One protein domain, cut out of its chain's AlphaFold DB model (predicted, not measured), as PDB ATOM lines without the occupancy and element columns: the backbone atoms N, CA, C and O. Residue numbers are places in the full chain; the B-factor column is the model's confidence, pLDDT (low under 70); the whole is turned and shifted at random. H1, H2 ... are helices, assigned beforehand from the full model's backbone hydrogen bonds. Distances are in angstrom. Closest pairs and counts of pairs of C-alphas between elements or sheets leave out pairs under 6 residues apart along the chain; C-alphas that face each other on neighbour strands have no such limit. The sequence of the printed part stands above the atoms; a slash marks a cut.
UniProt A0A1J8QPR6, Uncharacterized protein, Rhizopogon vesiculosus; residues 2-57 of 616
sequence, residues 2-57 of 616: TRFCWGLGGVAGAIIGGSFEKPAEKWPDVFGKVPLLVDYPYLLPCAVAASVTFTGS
ATOM      1  N   THR A   2     232.635 259.118 261.852       48.94
ATOM      2  CA  THR A   2     232.855 257.830 261.142       48.94
ATOM      3  C   THR A   2     232.022 257.568 259.874       48.94
ATOM      4  O   THR A   2     232.551 257.017 258.912       48.94
ATOM      5  N   ARG A   3     230.743 257.978 259.818       55.25
ATOM      6  CA  ARG A   3     229.909 257.862 258.600       55.25
ATOM      7  C   ARG A   3     230.465 258.654 257.412       55.25
ATOM      8  O   ARG A   3     230.417 258.161 256.287       55.25
ATOM      9  N   PHE A   4     231.065 259.812 257.683       59.81
ATOM     10  CA  PHE A   4     231.787 260.599 256.692       59.81
ATOM     11  C   PHE A   4     233.080 259.892 256.269       59.81
ATOM     12  O   PHE A   4     233.348 259.824 255.079       59.81
ATOM     13  N   CYS A   5     233.831 259.269 257.186       65.00
ATOM     14  CA  CYS A   5     235.011 258.468 256.825       65.00
ATOM     15  C   CYS A   5     234.657 257.285 255.903       65.00
ATOM     16  O   CYS A   5     235.388 257.011 254.957       65.00
ATOM     17  N   TRP A   6     233.520 256.619 256.136       67.19
ATOM     18  CA  TRP A   6     233.033 255.537 255.271       67.19
ATOM     19  C   TRP A   6     232.590 256.052 253.890       67.19
ATOM     20  O   TRP A   6     233.005 255.503 252.873       67.19
ATOM     21  N   GLY A   7     231.826 257.152 253.838       65.19
ATOM     22  CA  GLY A   7     231.431 257.794 252.574       65.19
ATOM     23  C   GLY A   7     232.623 258.333 251.773       65.19
ATOM     24  O   GLY A   7     232.712 258.105 250.570       65.19
ATOM     25  N   LEU A   8     233.586 258.973 252.445       68.50
ATOM     26  CA  LEU A   8     234.844 259.457 251.866       68.50
ATOM     27  C   LEU A   8     235.706 258.300 251.341       68.50
ATOM     28  O   LEU A   8     236.277 258.415 250.261       68.50
ATOM     29  N   GLY A   9     235.752 257.173 252.061       72.62
ATOM     30  CA  GLY A   9     236.366 255.932 251.585       72.62
ATOM     31  C   GLY A   9     235.686 255.383 250.327       72.62
ATOM     32  O   GLY A   9     236.375 254.935 249.414       72.62
ATOM     33  N   GLY A  10     234.357 255.500 250.230       71.31
ATOM     34  CA  GLY A  10     233.590 255.207 249.014       71.31
ATOM     35  C   GLY A  10     233.962 256.114 247.835       71.31
ATOM     36  O   GLY A  10     234.275 255.610 246.757       71.31
ATOM     37  N   VAL A  11     234.016 257.438 248.045       73.12
ATOM     38  CA  VAL A  11     234.467 258.408 247.023       73.12
ATOM     39  C   VAL A  11     235.892 258.087 246.560       73.12
ATOM     40  O   VAL A  11     236.135 257.948 245.363       73.12
ATOM     41  N   ALA A  12     236.832 257.939 247.496       76.94
ATOM     42  CA  ALA A  12     238.232 257.663 247.189       76.94
ATOM     43  C   ALA A  12     238.405 256.315 246.472       76.94
ATOM     44  O   ALA A  12     239.116 256.245 245.472       76.94
ATOM     45  N   GLY A  13     237.715 255.265 246.929       77.25
ATOM     46  CA  GLY A  13     237.725 253.944 246.302       77.25
ATOM     47  C   GLY A  13     237.175 253.955 244.874       77.25
ATOM     48  O   GLY A  13     237.782 253.352 243.992       77.25
ATOM     49  N   ALA A  14     236.088 254.690 244.616       75.56
ATOM     50  CA  ALA A  14     235.526 254.842 243.272       75.56
ATOM     51  C   ALA A  14     236.468 255.613 242.330       75.56
ATOM     52  O   ALA A  14     236.686 255.181 241.196       75.56
ATOM     53  N   ILE A  15     237.076 256.707 242.808       77.25
ATOM     54  CA  ILE A  15     238.064 257.486 242.044       77.25
ATOM     55  C   ILE A  15     239.289 256.624 241.715       77.25
ATOM     56  O   ILE A  15     239.698 256.574 240.557       77.25
ATOM     57  N   ILE A  16     239.852 255.918 242.699       80.38
ATOM     58  CA  ILE A  16     241.009 255.027 242.518       80.38
ATOM     59  C   ILE A  16     240.663 253.894 241.542       80.38
ATOM     60  O   ILE A  16     241.397 253.679 240.578       80.38
ATOM     61  N   GLY A  17     239.528 253.216 241.735       76.00
ATOM     62  CA  GLY A  17     239.076 252.115 240.881       76.00
ATOM     63  C   GLY A  17     238.910 252.522 239.414       76.00
ATOM     64  O   GLY A  17     239.529 251.916 238.541       76.00
ATOM     65  N   GLY A  18     238.147 253.585 239.140       75.94
ATOM     66  CA  GLY A  18     237.934 254.080 237.773       75.94
ATOM     67  C   GLY A  18     239.183 254.705 237.132       75.94
ATOM     68  O   GLY A  18     239.387 254.593 235.921       75.94
ATOM     69  N   SER A  19     240.069 255.319 237.924       75.06
ATOM     70  CA  SER A  19     241.312 255.908 237.400       75.06
ATOM     71  C   SER A  19     242.336 254.844 236.999       75.06
ATOM     72  O   SER A  19     242.954 254.973 235.943       75.06
ATOM     73  N   PHE A  20     242.494 253.783 237.802       74.62
ATOM     74  CA  PHE A  20     243.486 252.725 237.567       74.62
ATOM     75  C   PHE A  20     242.967 251.509 236.789       74.62
ATOM     76  O   PHE A  20     243.758 250.622 236.478       74.62
ATOM     77  N   GLU A  21     241.682 251.451 236.435       73.00
ATOM     78  CA  GLU A  21     241.175 250.501 235.440       73.00
ATOM     79  C   GLU A  21     241.975 250.601 234.126       73.00
ATOM     80  O   GLU A  21     242.150 251.702 233.601       73.00
ATOM     81  N   LYS A  22     242.399 249.457 233.568       71.75
ATOM     82  CA  LYS A  22     243.129 249.355 232.291       71.75
ATOM     83  C   LYS A  22     244.350 250.298 232.187       71.75
ATOM     84  O   LYS A  22     244.409 251.165 231.306       71.75
ATOM     85  N   PRO A  23     245.371 250.123 233.042       70.75
ATOM     86  CA  PRO A  23     246.529 251.017 233.079       70.75
ATOM     87  C   PRO A  23     247.352 250.996 231.782       70.75
ATOM     88  O   PRO A  23     247.901 252.028 231.402       70.75
ATOM     89  N   ALA A  24     247.399 249.859 231.078       66.31
ATOM     90  CA  ALA A  24     248.102 249.718 229.803       66.31
ATOM     91  C   ALA A  24     247.463 250.519 228.647       66.31
ATOM     92  O   ALA A  24     248.194 251.043 227.812       66.31
ATOM     93  N   GLU A  25     246.130 250.662 228.615       68.69
ATOM     94  CA  GLU A  25     245.435 251.490 227.610       68.69
ATOM     95  C   GLU A  25     245.538 252.989 227.940       68.69
ATOM     96  O   GLU A  25     245.718 253.807 227.041       68.69
ATOM     97  N   LYS A  26     245.445 253.363 229.228       72.88
ATOM     98  CA  LYS A  26     245.452 254.774 229.665       72.88
ATOM     99  C   LYS A  26     246.852 255.408 229.729       72.88
ATOM    100  O   LYS A  26     246.963 256.615 229.542       72.88
ATOM    101  N   TRP A  27     247.904 254.631 230.010       73.75
ATOM    102  CA  TRP A  27     249.277 255.128 230.224       73.75
ATOM    103  C   TRP A  27     250.335 254.214 229.558       73.75
ATOM    104  O   TRP A  27     251.157 253.600 230.255       73.75
ATOM    105  N   PRO A  28     250.345 254.105 228.214       71.38
ATOM    106  CA  PRO A  28     251.186 253.146 227.490       71.38
ATOM    107  C   PRO A  28     252.690 253.326 227.751       71.38
ATOM    108  O   PRO A  28     253.402 252.336 227.920       71.38
ATOM    109  N   ASP A  29     253.179 254.564 227.879       71.00
ATOM    110  CA  ASP A  29     254.606 254.854 228.097       71.00
ATOM    111  C   ASP A  29     255.164 254.313 229.422       71.00
ATOM    112  O   ASP A  29     256.362 254.016 229.514       71.00
ATOM    113  N   VAL A  30     254.305 254.192 230.441       71.44
ATOM    114  CA  VAL A  30     254.677 253.814 231.813       71.44
ATOM    115  C   VAL A  30     254.338 252.350 232.092       71.44
ATOM    116  O   VAL A  30     255.196 251.614 232.573       71.44
ATOM    117  N   PHE A  31     253.118 251.906 231.766       68.69
ATOM    118  CA  PHE A  31     252.645 250.557 232.109       68.69
ATOM    119  C   PHE A  31     252.627 249.572 230.932       68.69
ATOM    120  O   PHE A  31     252.694 248.369 231.169       68.69
ATOM    121  N   GLY A  32     252.645 250.037 229.677       63.88
ATOM    122  CA  GLY A  32     252.673 249.165 228.489       63.88
ATOM    123  C   GLY A  32     253.954 248.328 228.332       63.88
ATOM    124  O   GLY A  32     254.000 247.419 227.511       63.88
ATOM    125  N   LYS A  33     254.991 248.601 229.135       68.50
ATOM    126  CA  LYS A  33     256.263 247.850 229.175       68.50
ATOM    127  C   LYS A  33     256.247 246.659 230.145       68.50
ATOM    128  O   LYS A  33     257.230 245.925 230.206       68.50
ATOM    129  N   VAL A  34     255.176 246.474 230.922       75.50
ATOM    130  CA  VAL A  34     255.070 245.420 231.944       75.50
ATOM    131  C   VAL A  34     253.946 244.453 231.550       75.50
ATOM    132  O   VAL A  34     252.781 244.805 231.729       75.50
ATOM    133  N   PRO A  35     254.244 243.233 231.054       71.00
ATOM    134  CA  PRO A  35     253.218 242.330 230.517       71.00
ATOM    135  C   PRO A  35     252.138 241.975 231.549       71.00
ATOM    136  O   PRO A  35     250.959 241.997 231.227       71.00
ATOM    137  N   LEU A  36     252.512 241.831 232.827       76.81
ATOM    138  CA  LEU A  36     251.582 241.595 233.942       76.81
ATOM    139  C   LEU A  36     250.428 242.623 234.025       76.81
ATOM    140  O   LEU A  36     249.338 242.287 234.475       76.81
ATOM    141  N   LEU A  37     250.660 243.874 233.608       72.44
ATOM    142  CA  LEU A  37     249.667 244.963 233.620       72.44
ATOM    143  C   LEU A  37     248.866 245.075 232.310       72.44
ATOM    144  O   LEU A  37     247.881 245.814 232.265       72.44
ATOM    145  N   VAL A  38     249.276 244.340 231.274       69.38
ATOM    146  CA  VAL A  38     248.527 244.122 230.029       69.38
ATOM    147  C   VAL A  38     247.601 242.912 230.202       69.38
ATOM    148  O   VAL A  38     246.407 243.019 229.938       69.38
ATOM    149  N   ASP A  39     248.131 241.806 230.734       78.38
ATOM    150  CA  ASP A  39     247.401 240.552 230.964       78.38
ATOM    151  C   ASP A  39     246.345 240.678 232.081       78.38
ATOM    152  O   ASP A  39     245.269 240.084 231.998       78.38
ATOM    153  N   TYR A  40     246.619 241.480 233.123       77.12
ATOM    154  CA  TYR A  40     245.718 241.684 234.266       77.12
ATOM    155  C   TYR A  40     245.340 243.168 234.464       77.12
ATOM    156  O   TYR A  40     245.829 243.822 235.394       77.12
ATOM    157  N   PRO A  41     244.409 243.723 233.660       70.19
ATOM    158  CA  PRO A  41     244.066 245.155 233.663       70.19
ATOM    159  C   PRO A  41     243.421 245.688 234.958       70.19
ATOM    160  O   PRO A  41     243.283 246.902 235.108       70.19
ATOM    161  N   TYR A  42     243.043 244.810 235.895       74.31
ATOM    162  CA  TYR A  42     242.491 245.162 237.213       74.31
ATOM    163  C   TYR A  42     243.458 244.899 238.384       74.31
ATOM    164  O   TYR A  42     243.126 245.184 239.534       74.31
ATOM    165  N   LEU A  43     244.676 244.404 238.126       78.25
ATOM    166  CA  LEU A  43     245.654 244.110 239.182       78.25
ATOM    167  C   LEU A  43     246.129 245.382 239.907       78.25
ATOM    168  O   LEU A  43     246.326 245.361 241.121       78.25
ATOM    169  N   LEU A  44     246.256 246.504 239.188       78.44
ATOM    170  CA  LEU A  44     246.702 247.787 239.742       78.44
ATOM    171  C   LEU A  44     245.727 248.360 240.802       78.44
ATOM    172  O   LEU A  44     246.174 248.576 241.931       78.44
ATOM    173  N   PRO A  45     244.412 248.559 240.540       81.25
ATOM    174  CA  PRO A  45     243.491 249.045 241.573       81.25
ATOM    175  C   PRO A  45     243.387 248.097 242.779       81.25
ATOM    176  O   PRO A  45     243.316 248.570 243.915       81.25
ATOM    177  N   CYS A  46     243.469 246.775 242.576       80.56
ATOM    178  CA  CYS A  46     243.539 245.810 243.676       80.56
ATOM    179  C   CYS A  46     244.819 245.966 244.519       80.56
ATOM    180  O   CYS A  46     244.740 245.952 245.747       80.56
ATOM    181  N   ALA A  47     245.982 246.172 243.893       83.50
ATOM    182  CA  ALA A  47     247.244 246.400 244.599       83.50
ATOM    183  C   ALA A  47     247.247 247.718 245.399       83.50
ATOM    184  O   ALA A  47     247.761 247.755 246.520       83.50
ATOM    185  N   VAL A  48     246.630 248.785 244.875       84.69
ATOM    186  CA  VAL A  48     246.457 250.058 245.603       84.69
ATOM    187  C   VAL A  48     245.522 249.882 246.805       84.69
ATOM    188  O   VAL A  48     245.858 250.305 247.908       84.69
ATOM    189  N   ALA A  49     244.382 249.205 246.643       81.56
ATOM    190  CA  ALA A  49     243.485 248.916 247.765       81.56
ATOM    191  C   ALA A  49     244.168 248.053 248.850       81.56
ATOM    192  O   ALA A  49     244.037 248.319 250.052       81.56
ATOM    193  N   ALA A  50     244.948 247.050 248.431       84.69
ATOM    194  CA  ALA A  50     245.717 246.199 249.330       84.69
ATOM    195  C   ALA A  50     246.795 246.982 250.098       84.69
ATOM    196  O   ALA A  50     246.934 246.776 251.301       84.69
ATOM    197  N   SER A  51     247.514 247.917 249.463       89.00
ATOM    198  CA  SER A  51     248.552 248.716 250.136       89.00
ATOM    199  C   SER A  51     247.984 249.701 251.168       89.00
ATOM    200  O   SER A  51     248.575 249.878 252.237       89.00
ATOM    201  N   VAL A  52     246.800 250.272 250.915       85.25
ATOM    202  CA  VAL A  52     246.059 251.097 251.890       85.25
ATOM    203  C   VAL A  52     245.606 250.257 253.090       85.25
ATOM    204  O   VAL A  52     245.790 250.654 254.240       85.25
ATOM    205  N   THR A  53     245.085 249.052 252.849       84.00
ATOM    206  CA  THR A  53     244.682 248.137 253.933       84.00
ATOM    207  C   THR A  53     245.896 247.627 254.725       84.00
ATOM    208  O   THR A  53     245.856 247.555 255.952       84.00
ATOM    209  N   PHE A  54     247.004 247.329 254.041       88.06
ATOM    210  CA  PHE A  54     248.256 246.878 254.651       88.06
ATOM    211  C   PHE A  54     248.898 247.961 255.524       88.06
ATOM    212  O   PHE A  54     249.317 247.666 256.637       88.06
ATOM    213  N   THR A  55     248.928 249.218 255.072       86.31
ATOM    214  CA  THR A  55     249.421 250.336 255.898       86.31
ATOM    215  C   THR A  55     248.522 250.603 257.103       86.31
ATOM    216  O   THR A  55     249.046 250.816 258.194       86.31
ATOM    217  N   GLY A  56     247.195 250.489 256.967       81.12
ATOM    218  CA  GLY A  56     246.272 250.524 258.109       81.12
ATOM    219  C   GLY A  56     246.527 249.404 259.130       81.12
ATOM    220  O   GLY A  56     246.613 249.666 260.328       81.12
ATOM    221  N   SER A  57     246.728 248.170 258.656       81.94
ATOM    222  CA  SER A  57     247.084 247.015 259.495       81.94
ATOM    223  C   SER A  57     248.429 247.215 260.207       81.94
ATOM    224  O   SER A  57     248.521 247.066 261.423       81.94
TER     225      SER A  57
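AT A GLANCE: This is residues 2 to 57 of the 616 residues of an uncharacterized protein of Rhizopogon vesiculosus (UniProt A0A1J8QPR6). Two long helices, H1 and H5, make a narrow V that opens at 31 degrees, and at its closed end three short helices, H2, H3 and H4, make a small head. H1 and H5 meet where H1 ends and H5 begins; residues 2 to 12 of H1 and 50 to 57 of H5 stick out as two free arms. The printed part has 56 residues with five named helices, H1 to H5 in order along the chain, and no named strand; its class is all helix. The whole is loose, with a radius of gyration of the C-alphas of 13.1 A, and elongated, spanning 41 by 21 by 15 A.

HOW THE PARTS SIT: Begin with H1, residues 2 to 20, and look from its residues 13 to 20 to residues 44 to 49 of H5, residues 43 to 57. With these parts alone H1 and H5 touch, and their closest C-alphas, those of Gly 17 and Pro 45, are 5.4 A apart. They run opposite ways at a shallow tilt of 31 degrees. After H1 come H2, residues 23 to 26, H3, residues 28 to 31, and H4, residues 35 to 39. H1 and H2 meet only through their link. H2 touches H4, where the closest C-alphas, those of Ala 24 and Val 38, are 5.6 A apart. H3 is close to H2 but not clearly touching, with the C-alphas of Ala 24 and Phe 31 the closest at 5.2 A. H4 is close to H5 but not clearly touching; the closest C-alphas, those of Leu 37 and Leu 43, are 6.9 A apart. H1 is apart from H3 and H4, and H3 is apart from H5. In H1, H4 and H5 every O i to N i+4 pair is within hydrogen-bond range, while H2 and H3 are too short for such a pair.

IN THESE COORDINATES: Find C-alpha 2 at (232.855, 257.830, 261.142); from there H1 runs 26.4 A to C-alpha 20 at (243.486, 252.725, 237.567). H2, Pro 23 to Lys 26, H3, Pro 28 to Phe 31, and H4, Pro 35 to Asp 39, measure 5.2 A, 5.5 A and 6.1 A from first to last C-alpha. Then find Leu 43, from which H5 runs 20.6 A to C-alpha 57 at (247.084, 247.015, 259.495).

THE WHOLE: The two C-alphas farthest apart, those of Thr 2 and Lys 33, are 40.9 A apart. Without the free stretches, the body of 37 residues spans 26 by 14 by 11 A. The printed part has no cut, and the four links between its helices are tight. The mean pLDDT of the printed part is 74.3, and you will find values under 70 at residues 2 to 8, 24 to 25, 31 to 33 and 38.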